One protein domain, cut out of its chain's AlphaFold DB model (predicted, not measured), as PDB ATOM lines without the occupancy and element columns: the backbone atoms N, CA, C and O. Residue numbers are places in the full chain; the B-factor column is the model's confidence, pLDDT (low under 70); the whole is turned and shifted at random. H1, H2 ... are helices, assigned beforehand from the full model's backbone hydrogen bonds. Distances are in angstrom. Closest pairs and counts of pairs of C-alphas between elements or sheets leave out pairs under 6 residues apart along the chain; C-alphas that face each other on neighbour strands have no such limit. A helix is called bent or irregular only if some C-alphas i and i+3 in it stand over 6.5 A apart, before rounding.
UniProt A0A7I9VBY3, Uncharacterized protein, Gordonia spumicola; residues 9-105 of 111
ATOM      1  N   THR A   9     -44.108 -17.204  44.815       78.31
ATOM      2  CA  THR A   9     -43.560 -17.375  46.170       78.31
ATOM      3  C   THR A   9     -42.062 -17.069  46.244       78.31
ATOM      4  O   THR A   9     -41.595 -16.490  47.221       78.31
ATOM      5  N   ASP A  10     -41.285 -17.443  45.224       81.12
ATOM      6  CA  ASP A  10     -39.859 -17.112  45.155       81.12
ATOM      7  C   ASP A  10     -39.638 -15.603  45.038       81.12
ATOM      8  O   ASP A  10     -38.757 -15.068  45.714       81.12
ATOM      9  N   LEU A  11     -40.465 -14.930  44.233       85.25
ATOM     10  CA  LEU A  11     -40.445 -13.478  44.100       85.25
ATOM     11  C   LEU A  11     -40.907 -12.789  45.390       85.25
ATOM     12  O   LEU A  11     -40.265 -11.842  45.823       85.25
ATOM     13  N   ALA A  12     -41.939 -13.309  46.059       86.88
ATOM     14  CA  ALA A  12     -42.391 -12.813  47.358       86.88
ATOM     15  C   ALA A  12     -41.286 -12.874  48.419       86.88
ATOM     16  O   ALA A  12     -41.054 -11.912  49.141       86.88
ATOM     17  N   GLU A  13     -40.564 -13.994  48.498       87.62
ATOM     18  CA  GLU A  13     -39.438 -14.158  49.422       87.62
ATOM     19  C   GLU A  13     -38.276 -13.209  49.116       87.62
ATOM     20  O   GLU A  13     -37.624 -12.716  50.037       87.62
ATOM     21  N   LEU A  14     -38.015 -12.942  47.834       89.50
ATOM     22  CA  LEU A  14     -37.018 -11.962  47.413       89.50
ATOM     23  C   LEU A  14     -37.460 -10.532  47.762       89.50
ATOM     24  O   LEU A  14     -36.666  -9.776  48.313       89.50
ATOM     25  N   SER A  15     -38.726 -10.188  47.520       91.56
ATOM     26  CA  SER A  15     -39.323  -8.899  47.886       91.56
ATOM     27  C   SER A  15     -39.311  -8.670  49.397       91.56
ATOM     28  O   SER A  15     -38.934  -7.589  49.831       91.56
ATOM     29  N   LYS A  16     -39.600  -9.700  50.206       91.19
ATOM     30  CA  LYS A  16     -39.472  -9.656  51.676       91.19
ATOM     31  C   LYS A  16     -38.032  -9.481  52.154       91.19
ATOM     32  O   LYS A  16     -37.813  -8.965  53.239       91.19
ATOM     33  N   ALA A  17     -37.054  -9.986  51.401       90.06
ATOM     34  CA  ALA A  17     -35.642  -9.791  51.723       90.06
ATOM     35  C   ALA A  17     -35.145  -8.395  51.315       90.06
ATOM     36  O   ALA A  17     -34.214  -7.884  51.934       90.06
ATOM     37  N   ALA A  18     -35.747  -7.807  50.278       90.75
ATOM     38  CA  ALA A  18     -35.477  -6.447  49.832       90.75
ATOM     39  C   ALA A  18     -36.158  -5.402  50.722       90.75
ATOM     40  O   ALA A  18     -35.567  -4.355  50.984       90.75
ATOM     41  N   SER A  19     -37.364  -5.679  51.222       85.69
ATOM     42  CA  SER A  19     -37.957  -4.833  52.243       85.69
ATOM     43  C   SER A  19     -37.176  -4.966  53.543       85.69
ATOM     44  O   SER A  19     -36.912  -6.063  54.031       85.69
ATOM     45  N   GLY A  20     -36.749  -3.839  54.109       65.00
ATOM     46  CA  GLY A  20     -35.842  -3.775  55.264       65.00
ATOM     47  C   GLY A  20     -36.402  -4.340  56.579       65.00
ATOM     48  O   GLY A  20     -35.858  -4.055  57.643       65.00
ATOM     49  N   GLY A  21     -37.493  -5.107  56.534       64.81
ATOM     50  CA  GLY A  21     -38.107  -5.766  57.676       64.81
ATOM     51  C   GLY A  21     -37.422  -7.077  58.089       64.81
ATOM     52  O   GLY A  21     -36.443  -7.558  57.511       64.81
ATOM     53  N   ASN A  22     -37.990  -7.715  59.115       62.56
ATOM     54  CA  ASN A  22     -37.523  -9.010  59.630       62.56
ATOM     55  C   ASN A  22     -37.914 -10.211  58.740       62.56
ATOM     56  O   ASN A  22     -37.533 -11.338  59.046       62.56
ATOM     57  N   GLY A  23     -38.644  -9.991  57.640       69.25
ATOM     58  CA  GLY A  23     -39.047 -11.034  56.689       69.25
ATOM     59  C   GLY A  23     -37.942 -11.429  55.703       69.25
ATOM     60  O   GLY A  23     -36.918 -10.762  55.622       69.25
ATOM     61  N   GLY A  24     -38.139 -12.520  54.957       76.75
ATOM     62  CA  GLY A  24     -37.233 -12.964  53.889       76.75
ATOM     63  C   GLY A  24     -35.985 -13.716  54.371       76.75
ATOM     64  O   GLY A  24     -35.437 -13.471  55.448       76.75
ATOM     65  N   LYS A  25     -35.514 -14.670  53.562       84.06
ATOM     66  CA  LYS A  25     -34.368 -15.530  53.914       84.06
ATOM     67  C   LYS A  25     -33.061 -14.743  54.033       84.06
ATOM     68  O   LYS A  25     -32.712 -13.978  53.137       84.06
ATOM     69  N   GLN A  26     -32.267 -15.045  55.066       84.19
ATOM     70  CA  GLN A  26     -30.976 -14.388  55.315       84.19
ATOM     71  C   GLN A  26     -30.018 -14.464  54.116       84.19
ATOM     72  O   GLN A  26     -29.363 -13.477  53.796       84.19
ATOM     73  N   ALA A  27     -29.976 -15.596  53.410       84.88
ATOM     74  CA  ALA A  27     -29.145 -15.748  52.216       84.88
ATOM     75  C   ALA A  27     -29.504 -14.738  51.105       84.88
ATOM     76  O   ALA A  27     -28.618 -14.224  50.428       84.88
ATOM     77  N   LEU A  28     -30.790 -14.395  50.954       85.75
ATOM     78  CA  LEU A  28     -31.244 -13.394  49.984       85.75
ATOM     79  C   LEU A  28     -30.879 -11.976  50.431       85.75
ATOM     80  O   LEU A  28     -30.422 -11.191  49.608       85.75
ATOM     81  N   LYS A  29     -30.989 -11.675  51.732       87.25
ATOM     82  CA  LYS A  29     -30.534 -10.392  52.295       87.25
ATOM     83  C   LYS A  29     -29.042 -10.177  52.056       87.25
ATOM     84  O   LYS A  29     -28.629  -9.118  51.596       87.25
ATOM     85  N   VAL A  30     -28.236 -11.211  52.300       86.81
ATOM     86  CA  VAL A  30     -26.789 -11.185  52.036       86.81
ATOM     87  C   VAL A  30     -26.502 -10.991  50.544       86.81
ATOM     88  O   VAL A  30     -25.626 -10.205  50.197       86.81
ATOM     89  N   ALA A  31     -27.243 -11.666  49.660       87.31
ATOM     90  CA  ALA A  31     -27.062 -11.539  48.214       87.31
ATOM     91  C   ALA A  31     -27.451 -10.150  47.670       87.31
ATOM     92  O   ALA A  31     -26.821  -9.661  46.731       87.31
ATOM     93  N   LEU A  32     -28.471  -9.512  48.251       88.19
ATOM     94  CA  LEU A  32     -28.889  -8.151  47.904       88.19
ATOM     95  C   LEU A  32     -27.902  -7.094  48.430       88.19
ATOM     96  O   LEU A  32     -27.615  -6.113  47.735       88.19
ATOM     97  N   GLY A  33     -27.329  -7.331  49.614       88.19
ATOM     98  CA  GLY A  33     -26.447  -6.387  50.296       88.19
ATOM     99  C   GLY A  33     -27.227  -5.196  50.853       88.19
ATOM    100  O   GLY A  33     -28.358  -5.341  51.307       88.19
ATOM    101  N   THR A  34     -26.624  -4.005  50.835       91.06
ATOM    102  CA  THR A  34     -27.345  -2.766  51.157       91.06
ATOM    103  C   THR A  34     -28.372  -2.477  50.065       91.06
ATOM    104  O   THR A  34     -28.015  -2.404  48.889       91.06
ATOM    105  N   VAL A  35     -29.632  -2.320  50.469       92.62
ATOM    106  CA  VAL A  35     -30.777  -2.098  49.581       92.62
ATOM    107  C   VAL A  35     -31.161  -0.621  49.576       92.62
ATOM    108  O   VAL A  35     -31.238   0.002  50.637       92.62
ATOM    109  N   ASP A  36     -31.407  -0.066  48.388       95.38
ATOM    110  CA  ASP A  36     -31.937   1.290  48.244       95.38
ATOM    111  C   ASP A  36     -33.344   1.403  48.879       95.38
ATOM    112  O   ASP A  36     -34.176   0.510  48.686       95.38
ATOM    113  N   PRO A  37     -33.669   2.490  49.606       94.94
ATOM    114  CA  PRO A  37     -34.987   2.660  50.219       94.94
ATOM    115  C   PRO A  37     -36.164   2.570  49.234       94.94
ATOM    116  O   PRO A  37     -37.227   2.069  49.600       94.94
ATOM    117  N   LYS A  38     -35.991   3.009  47.979       95.94
ATOM    118  CA  LYS A  38     -37.016   2.874  46.934       95.94
ATOM    119  C   LYS A  38     -37.255   1.404  46.596       95.94
ATOM    120  O   LYS A  38     -38.400   1.018  46.375       95.94
ATOM    121  N   LEU A  39     -36.202   0.581  46.579       95.44
ATOM    122  CA  LEU A  39     -36.319  -0.860  46.357       95.44
ATOM    123  C   LEU A  39     -36.981  -1.557  47.547       95.44
ATOM    124  O   LEU A  39     -37.840  -2.411  47.343       95.44
ATOM    125  N   ALA A  40     -36.655  -1.153  48.775       94.56
ATOM    126  CA  ALA A  40     -37.353  -1.652  49.956       94.56
ATOM    127  C   ALA A  40     -38.865  -1.370  49.876       94.56
ATOM    128  O   ALA A  40     -39.665  -2.286  50.051       94.56
ATOM    129  N   ALA A  41     -39.246  -0.144  49.495       94.19
ATOM    130  CA  ALA A  41     -40.645   0.242  49.307       94.19
ATOM    131  C   ALA A  41     -41.348  -0.547  48.185       94.19
ATOM    132  O   ALA A  41     -42.515  -0.903  48.326       94.19
ATOM    133  N   ILE A  42     -40.651  -0.863  47.085       95.25
ATOM    134  CA  ILE A  42     -41.182  -1.753  46.036       95.25
ATOM    135  C   ILE A  42     -41.441  -3.154  46.600       95.25
ATOM    136  O   ILE A  42     -42.478  -3.750  46.309       95.25
ATOM    137  N   GLY A  43     -40.506  -3.678  47.397       93.31
ATOM    138  CA  GLY A  43     -40.640  -4.979  48.048       93.31
ATOM    139  C   GLY A  43     -41.861  -5.040  48.966       93.31
ATOM    140  O   GLY A  43     -42.659  -5.972  48.851       93.31
ATOM    141  N   ASP A  44     -42.044  -4.022  49.807       92.81
ATOM    142  CA  ASP A  44     -43.201  -3.905  50.703       92.81
ATOM    143  C   ASP A  44     -44.519  -3.807  49.931       92.81
ATOM    144  O   ASP A  44     -45.450  -4.562  50.214       92.81
ATOM    145  N   ALA A  45     -44.581  -2.949  48.909       94.19
ATOM    146  CA  ALA A  45     -45.769  -2.808  48.071       94.19
ATOM    147  C   ALA A  45     -46.127  -4.130  47.373       94.19
ATOM    148  O   ALA A  45     -47.291  -4.522  47.348       94.19
ATOM    149  N   PHE A  46     -45.139  -4.858  46.843       92.69
ATOM    150  CA  PHE A  46     -45.380  -6.151  46.200       92.69
ATOM    151  C   PHE A  46     -45.967  -7.180  47.172       92.69
ATOM    152  O   PHE A  46     -46.946  -7.846  46.835       92.69
ATOM    153  N   VAL A  47     -45.377  -7.319  48.364       91.50
ATOM    154  CA  VAL A  47     -45.844  -8.277  49.377       91.50
ATOM    155  C   VAL A  47     -47.246  -7.907  49.846       91.50
ATOM    156  O   VAL A  47     -48.126  -8.762  49.833       91.50
ATOM    157  N   GLY A  48     -47.476  -6.628  50.160       91.69
ATOM    158  CA  GLY A  48     -48.790  -6.135  50.557       91.69
ATOM    159  C   GLY A  48     -49.849  -6.433  49.498       91.69
ATOM    160  O   GLY A  48     -50.854  -7.067  49.800       91.69
ATOM    161  N   LEU A  49     -49.605  -6.076  48.236       93.31
ATOM    162  CA  LEU A  49     -50.541  -6.345  47.137       93.31
ATOM    163  C   LEU A  49     -50.777  -7.842  46.909       93.31
ATOM    164  O   LEU A  49     -51.888  -8.240  46.556       93.31
ATOM    165  N   GLN A  50     -49.760  -8.683  47.108       91.50
ATOM    166  CA  GLN A  50     -49.922 -10.129  47.019       91.50
ATOM    167  C   GLN A  50     -50.825 -10.666  48.136       91.50
ATOM    168  O   GLN A  50     -51.673 -11.511  47.852       91.50
ATOM    169  N   ASP A  51     -50.668 -10.177  49.367       90.94
ATOM    170  CA  ASP A  51     -51.503 -10.575  50.504       90.94
ATOM    171  C   ASP A  51     -52.969 -10.174  50.268       90.94
ATOM    172  O   ASP A  51     -53.873 -10.976  50.492       90.94
ATOM    173  N   GLN A  52     -53.208  -8.982  49.709       93.69
ATOM    174  CA  GLN A  52     -54.557  -8.518  49.354       93.69
ATOM    175  C   GLN A  52     -55.174  -9.332  48.219       93.69
ATOM    176  O   GLN A  52     -56.349  -9.687  48.274       93.69
ATOM    177  N   ARG A  53     -54.379  -9.688  47.203       91.62
ATOM    178  CA  ARG A  53     -54.831 -10.608  46.152       91.62
ATOM    179  C   ARG A  53     -55.174 -11.979  46.735       91.62
ATOM    180  O   ARG A  53     -56.183 -12.553  46.363       91.62
ATOM    181  N   HIS A  54     -54.347 -12.500  47.641       91.50
ATOM    182  CA  HIS A  54     -54.588 -13.796  48.271       91.50
ATOM    183  C   HIS A  54     -55.874 -13.794  49.107       91.50
ATOM    184  O   HIS A  54     -56.656 -14.729  48.989       91.50
ATOM    185  N   GLY A  55     -56.125 -12.738  49.888       92.81
ATOM    186  CA  GLY A  55     -57.405 -12.562  50.580       92.81
ATOM    187  C   GLY A  55     -58.577 -12.549  49.598       92.81
ATOM    188  O   GLY A  55     -59.494 -13.347  49.732       92.81
ATOM    189  N   ALA A  56     -58.496 -11.737  48.543       91.56
ATOM    190  CA  ALA A  56     -59.553 -11.648  47.534       91.56
ATOM    191  C   ALA A  56     -59.828 -12.964  46.781       91.56
ATOM    192  O   ALA A  56     -60.960 -13.202  46.368       91.56
ATOM    193  N   ASP A  57     -58.801 -13.791  46.570       92.81
ATOM    194  CA  ASP A  57     -58.912 -15.043  45.815       92.81
ATOM    195  C   ASP A  57     -59.412 -16.223  46.672       92.81
ATOM    196  O   ASP A  57     -59.983 -17.166  46.119       92.81
ATOM    197  N   TYR A  58     -59.148 -16.223  47.987       93.25
ATOM    198  CA  TYR A  58     -59.281 -17.426  48.825       93.25
ATOM    199  C   TYR A  58     -60.016 -17.241  50.159       93.25
ATOM    200  O   TYR A  58     -60.322 -18.249  50.795       93.25
ATOM    201  N   ASP A  59     -60.264 -16.012  50.609       93.75
ATOM    202  CA  ASP A  59     -61.004 -15.737  51.842       93.75
ATOM    203  C   ASP A  59     -62.438 -15.309  51.501       93.75
ATOM    204  O   ASP A  59     -62.672 -14.232  50.952       93.75
ATOM    205  N   ASP A  60     -63.401 -16.176  51.823       91.88
ATOM    206  CA  ASP A  60     -64.829 -15.967  51.546       91.88
ATOM    207  C   ASP A  60     -65.397 -14.735  52.279       91.88
ATOM    208  O   ASP A  60     -66.386 -14.152  51.828       91.88
ATOM    209  N   ASP A  61     -64.760 -14.316  53.378       95.12
ATOM    210  CA  ASP A  61     -65.144 -13.147  54.174       95.12
ATOM    211  C   ASP A  61     -64.343 -11.885  53.793       95.12
ATOM    212  O   ASP A  61     -64.469 -10.839  54.442       95.12
ATOM    213  N   TYR A  62     -63.524 -11.942  52.737       94.00
ATOM    214  CA  TYR A  62     -62.709 -10.810  52.314       94.00
ATOM    215  C   TYR A  62     -63.575  -9.647  51.817       94.00
ATOM    216  O   TYR A  62     -64.187  -9.679  50.746       94.00
ATOM    217  N   VAL A  63     -63.576  -8.561  52.589       91.88
ATOM    218  CA  VAL A  63     -64.263  -7.312  52.257       91.88
ATOM    219  C   VAL A  63     -63.269  -6.165  52.318       91.88
ATOM    220  O   VAL A  63     -62.607  -5.947  53.330       91.88
ATOM    221  N   ILE A  64     -63.213  -5.386  51.241       91.88
ATOM    222  CA  ILE A  64     -62.373  -4.197  51.139       91.88
ATOM    223  C   ILE A  64     -63.221  -2.967  50.833       91.88
ATOM    224  O   ILE A  64     -64.096  -2.985  49.965       91.88
ATOM    225  N   ASP A  65     -62.959  -1.872  51.542       95.19
ATOM    226  CA  ASP A  65     -63.590  -0.595  51.239       95.19
ATOM    227  C   ASP A  65     -62.909   0.112  50.050       95.19
ATOM    228  O   ASP A  65     -61.770  -0.163  49.663       95.19
ATOM    229  N   ARG A  66     -63.618   1.077  49.457       94.25
ATOM    230  CA  ARG A  66     -63.128   1.810  48.283       94.25
ATOM    231  C   ARG A  66     -61.834   2.585  48.553       94.25
ATOM    232  O   ARG A  66     -61.015   2.695  47.644       94.25
ATOM    233  N   ALA A  67     -61.672   3.174  49.735       95.94
ATOM    234  CA  ALA A  67     -60.488   3.965  50.057       95.94
ATOM    235  C   ALA A  67     -59.249   3.066  50.153       95.94
ATOM    236  O   ALA A  67     -58.225   3.387  49.557       95.94
ATOM    237  N   SER A  68     -59.382   1.906  50.798       94.00
ATOM    238  CA  SER A  68     -58.338   0.881  50.879       94.00
ATOM    239  C   SER A  68     -57.959   0.349  49.491       94.00
ATOM    240  O   SER A  68     -56.781   0.292  49.147       94.00
ATOM    241  N   ALA A  69     -58.945   0.068  48.631       93.38
ATOM    242  CA  ALA A  69     -58.680  -0.356  47.254       93.38
ATOM    243  C   ALA A  69     -57.933   0.714  46.432       93.38
ATOM    244  O   ALA A  69     -57.044   0.387  45.646       93.38
ATOM    245  N   LEU A  70     -58.272   1.997  46.609       96.38
ATOM    246  CA  LEU A  70     -57.565   3.100  45.950       96.38
ATOM    247  C   LEU A  70     -56.130   3.256  46.468       96.38
ATOM    248  O   LEU A  70     -55.234   3.485  45.660       96.38
ATOM    249  N   ALA A  71     -55.901   3.062  47.770       95.31
ATOM    250  CA  ALA A  71     -54.557   3.083  48.342       95.31
ATOM    251  C   ALA A  71     -53.656   2.013  47.702       95.31
ATOM    252  O   ALA A  71     -52.544   2.324  47.292       95.31
ATOM    253  N   TYR A  72     -54.164   0.796  47.479       94.25
ATOM    254  CA  TYR A  72     -53.415  -0.258  46.782       94.25
ATOM    255  C   TYR A  72     -53.075   0.089  45.330       94.25
ATOM    256  O   TYR A  72     -51.994  -0.245  44.838       94.25
ATOM    257  N   VAL A  73     -53.967   0.793  44.629       95.00
ATOM    258  CA  VAL A  73     -53.675   1.303  43.281       95.00
ATOM    259  C   VAL A  73     -52.562   2.351  43.320       95.00
ATOM    260  O   VAL A  73     -51.693   2.358  42.443       95.00
ATOM    261  N   ASP A  74     -52.576   3.231  44.316       96.75
ATOM    262  CA  ASP A  74     -51.554   4.260  44.483       96.75
ATOM    263  C   ASP A  74     -50.198   3.652  44.880       96.75
ATOM    264  O   ASP A  74     -49.184   4.010  44.278       96.75
ATOM    265  N   ASP A  75     -50.181   2.656  45.771       95.12
ATOM    266  CA  ASP A  75     -48.985   1.887  46.132       95.12
ATOM    267  C   ASP A  75     -48.379   1.193  44.907       95.12
ATOM    268  O   ASP A  75     -47.175   1.297  44.650       95.12
ATOM    269  N   ALA A  76     -49.213   0.545  44.083       95.38
ATOM    270  CA  ALA A  76     -48.771  -0.081  42.840       95.38
ATOM    271  C   ALA A  76     -48.173   0.947  41.864       95.38
ATOM    272  O   ALA A  76     -47.116   0.710  41.268       95.38
ATOM    273  N   ARG A  77     -48.814   2.113  41.711       97.44
ATOM    274  CA  ARG A  77     -48.318   3.196  40.847       97.44
ATOM    275  C   ARG A  77     -46.973   3.728  41.336       97.44
ATOM    276  O   ARG A  77     -46.065   3.940  40.525       97.44
ATOM    277  N   GLN A  78     -46.831   3.938  42.642       96.94
ATOM    278  CA  GLN A  78     -45.590   4.423  43.231       96.94
ATOM    279  C   GLN A  78     -44.467   3.391  43.086       96.94
ATOM    280  O   GLN A  78     -43.352   3.757  42.718       96.94
ATOM    281  N   ALA A  79     -44.760   2.105  43.292       95.62
ATOM    282  CA  ALA A  79     -43.793   1.027  43.108       95.62
ATOM    283  C   ALA A  79     -43.275   0.963  41.661       95.62
ATOM    284  O   ALA A  79     -42.066   0.890  41.446       95.62
ATOM    285  N   ILE A  80     -44.161   1.072  40.663       96.81
ATOM    286  CA  ILE A  80     -43.768   1.118  39.243       96.81
ATOM    287  C   ILE A  80     -42.901   2.349  38.950       96.81
ATOM    288  O   ILE A  80     -41.885   2.241  38.265       96.81
ATOM    289  N   THR A  81     -43.271   3.509  39.494       97.94
ATOM    290  CA  THR A  81     -42.504   4.753  39.321       97.94
ATOM    291  C   THR A  81     -41.094   4.615  39.901       97.94
ATOM    292  O   THR A  81     -40.110   4.921  39.231       97.94
ATOM    293  N   ASN A  82     -40.986   4.088  41.120       97.25
ATOM    294  CA  ASN A  82     -39.707   3.826  41.772       97.25
ATOM    295  C   ASN A  82     -38.865   2.816  40.980       97.25
ATOM    296  O   ASN A  82     -37.656   3.001  40.851       97.25
ATOM    297  N   ALA A  83     -39.491   1.775  40.427       96.19
ATOM    298  CA  ALA A  83     -38.815   0.768  39.617       96.19
ATOM    299  C   ALA A  83     -38.218   1.373  38.335       96.19
ATOM    300  O   ALA A  83     -37.058   1.105  38.027       96.19
ATOM    301  N   ASP A  84     -38.962   2.231  37.625       97.50
ATOM    302  CA  ASP A  84     -38.450   2.935  36.438       97.50
ATOM    303  C   ASP A  84     -37.278   3.861  36.795       97.50
ATOM    304  O   ASP A  84     -36.268   3.889  36.092       97.50
ATOM    305  N   MET A  85     -37.363   4.575  37.923       97.69
ATOM    306  CA  MET A  85     -36.258   5.412  38.402       97.69
ATOM    307  C   MET A  85     -34.998   4.587  38.678       97.69
ATOM    308  O   MET A  85     -33.941   4.893  38.130       97.69
ATOM    309  N   LEU A  86     -35.109   3.517  39.471       97.44
ATOM    310  CA  LEU A  86     -33.980   2.644  39.811       97.44
ATOM    311  C   LEU A  86     -33.378   1.968  38.574       97.44
ATOM    312  O   LEU A  86     -32.158   1.822  38.474       97.44
ATOM    313  N   TRP A  87     -34.222   1.584  37.611       95.88
ATOM    314  CA  TRP A  87     -33.781   1.042  36.330       95.88
ATOM    315  C   TRP A  87     -32.922   2.047  35.558       95.88
ATOM    316  O   TRP A  87     -31.811   1.717  35.142       95.88
ATOM    317  N   ARG A  88     -33.407   3.285  35.403       96.88
ATOM    318  CA  ARG A  88     -32.699   4.363  34.688       96.88
ATOM    319  C   ARG A  88     -31.421   4.803  35.389       96.88
ATOM    320  O   ARG A  88     -30.448   5.131  34.718       96.88
ATOM    321  N   GLU A  89     -31.424   4.802  36.718       97.12
ATOM    322  CA  GLU A  89     -30.260   5.099  37.558       97.12
ATOM    323  C   GLU A  89     -29.224   3.956  37.543       97.12
ATOM    324  O   GLU A  89     -28.126   4.123  38.071       97.12
ATOM    325  N   ALA A  90     -29.553   2.807  36.933       94.94
ATOM    326  CA  ALA A  90     -28.765   1.578  36.987       94.94
ATOM    327  C   ALA A  90     -28.390   1.201  38.431       94.94
ATOM    328  O   ALA A  90     -27.265   0.775  38.707       94.94
ATOM    329  N   GLU A  91     -29.337   1.380  39.356       96.62
ATOM    330  CA  GLU A  91     -29.073   1.252  40.784       96.62
ATOM    331  C   GLU A  91     -28.603  -0.187  41.113       96.62
ATOM    332  O   GLU A  91     -29.273  -1.162  40.743       96.62
ATOM    333  N   PRO A  92     -27.436  -0.360  41.768       94.19
ATOM    334  CA  PRO A  92     -26.829  -1.675  41.961       94.19
ATOM    335  C   PRO A  92     -27.697  -2.702  42.696       94.19
ATOM    336  O   PRO A  92     -27.684  -3.879  42.326       94.19
ATOM    337  N   SER A  93     -28.417  -2.305  43.747       93.56
ATOM    338  CA  SER A  93     -29.271  -3.213  44.517       93.56
ATOM    339  C   SER A  93     -30.475  -3.691  43.696       93.56
ATOM    340  O   SER A  93     -30.811  -4.876  43.738       93.56
ATOM    341  N   TYR A  94     -31.031  -2.831  42.840       95.00
ATOM    342  CA  TYR A  94     -32.095  -3.157  41.898       95.00
ATOM    343  C   TYR A  94     -31.619  -4.105  40.797       95.00
ATOM    344  O   TYR A  94     -32.290  -5.090  40.497       95.00
ATOM    345  N   GLN A  95     -30.416  -3.901  40.257       93.25
ATOM    346  CA  GLN A  95     -29.827  -4.834  39.288       93.25
ATOM    347  C   GLN A  95     -29.585  -6.223  39.900       93.25
ATOM    348  O   GLN A  95     -29.883  -7.241  39.271       93.25
ATOM    349  N   ARG A  96     -29.107  -6.293  41.152       92.06
ATOM    350  CA  ARG A  96     -28.982  -7.570  41.884       92.06
ATOM    351  C   ARG A  96     -30.340  -8.216  42.115       92.06
ATOM    352  O   ARG A  96     -30.468  -9.419  41.910       92.06
ATOM    353  N   PHE A  97     -31.343  -7.432  42.505       92.38
ATOM    354  CA  PHE A  97     -32.711  -7.909  42.680       92.38
ATOM    355  C   PHE A  97     -33.258  -8.525  41.388       92.38
ATOM    356  O   PHE A  97     -33.704  -9.670  41.405       92.38
ATOM    357  N   LEU A  98     -33.146  -7.831  40.252       90.38
ATOM    358  CA  LEU A  98     -33.573  -8.354  38.950       90.38
ATOM    359  C   LEU A  98     -32.789  -9.611  38.550       90.38
ATOM    360  O   LEU A  98     -33.383 -10.594  38.110       90.38
ATOM    361  N   GLY A  99     -31.469  -9.624  38.754       86.75
ATOM    362  CA  GLY A  99     -30.634 -10.797  38.485       86.75
ATOM    363  C   GLY A  99     -31.012 -12.012  39.341       86.75
ATOM    364  O   GLY A  99     -31.048 -13.144  38.852       86.75
ATOM    365  N   LEU A 100     -31.358 -11.786  40.612       86.50
ATOM    366  CA  LEU A 100     -31.903 -12.818  41.489       86.50
ATOM    367  C   LEU A 100     -33.256 -13.307  40.969       86.50
ATOM    368  O   LEU A 100     -33.410 -14.517  40.792       86.50
ATOM    369  N   ALA A 101     -34.175 -12.395  40.647       83.75
ATOM    370  CA  ALA A 101     -35.518 -12.704  40.161       83.75
ATOM    371  C   ALA A 101     -35.506 -13.541  38.865       83.75
ATOM    372  O   ALA A 101     -36.239 -14.518  38.745       83.75
ATOM    373  N   VAL A 102     -34.631 -13.232  37.905       77.81
ATOM    374  CA  VAL A 102     -34.600 -13.917  36.596       77.81
ATOM    375  C   VAL A 102     -34.018 -15.340  36.659       77.81
ATOM    376  O   VAL A 102     -34.241 -16.132  35.744       77.81
ATOM    377  N   GLY A 103     -33.317 -15.732  37.728       63.00
ATOM    378  CA  GLY A 103     -32.819 -17.115  37.808       63.00
ATOM    379  C   GLY A 103     -31.895 -17.474  38.965       63.00
ATOM    380  O   GLY A 103     -31.576 -18.653  39.132       63.00
ATOM    381  N   ALA A 104     -31.467 -16.518  39.790       59.75
ATOM    382  CA  ALA A 104     -30.524 -16.788  40.874       59.75
ATOM    383  C   ALA A 104     -31.164 -16.943  42.268       59.75
ATOM    384  O   ALA A 104     -30.453 -17.337  43.190       59.75
ATOM    385  N   VAL A 105     -32.485 -16.759  42.450       59.31
ATOM    386  CA  VAL A 105     -33.143 -17.001  43.758       59.31
ATOM    387  C   VAL A 105     -32.882 -18.422  44.275       59.31
ATOM    388  O   VAL A 105     -32.533 -18.601  45.441       59.31
TER     389      VAL A 105
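AT A GLANCE: This is residues 9 to 105 of the 111 residues of an uncharacterized protein of Gordonia spumicola (UniProt A0A7I9VBY3). Picture a long helical hairpin, H3 and H4, spread as a V whose wide end is bridged by residues 59 to 65, with three shorter helices, H1, H2 and H5, clustered at its other end. In that cluster H1 packs on the first half of H3, and H2 and H5 each pack on H1. You have 97 printed residues with five named helices, H1 to H5 in chain order, and no named strand; the class is all helix. The whole is compact, with a radius of gyration of the C-alphas of 14.1 A, yet elongated, spanning 40 by 26 by 22 A.

IN THESE COORDINATES: Find C-alpha 9 at (-43.560, -17.375, 46.170), where H1 begins; it runs to residue 18. H2 covers residues 26 to 32. Look next for C-alpha 37 at (-34.987, 2.660, 50.219), from which H3 runs 31.6 A to residue 58. H4, residues 66 to 88, measures 33.4 A. H5, residues 92 to 105, measures 16.7 A and ends at C-alpha 105 (-33.143, -17.001, 43.758); it is irregular, with C-alphas 102 and 105 7.9 A apart.

HOW THE PARTS SIT: Start at H1, which touches residues 39 to 47 of H3, the closest C-alphas being those of Ser 15 and Gly 43, 4.1 A apart. H1 and H5 touch at a shallow tilt of 23 degrees, opposite ways, closest at C-alphas Leu 11 and Ala 101, 6.4 A. H2 touches H1, closest at C-alphas Lys 29 and Ala 17, 5.2 A. The hairpin H3 and H4 runs opposite ways at a steep tilt of 40 degrees, closest at C-alphas Ile 42 and Ala 79, 4.8 A. H4 and H5 only just touch, only at the corner, with 3 pairs of C-alphas within 8 A, closest at Leu 86 and Tyr 94, 6.4 A. H1 and H4 are apart. Every O i to N i+4 pair is within hydrogen-bond range in H1, H2, H3 and H4; in H5, 8 of 10 are.

THE WHOLE: The two C-alphas farthest apart, those of Asp 61 and Ala 90, are 42.8 A apart. The printed part has no cut, and no link is long. Look for pLDDT under 70 at residues 20 to 23 and 103 to 105.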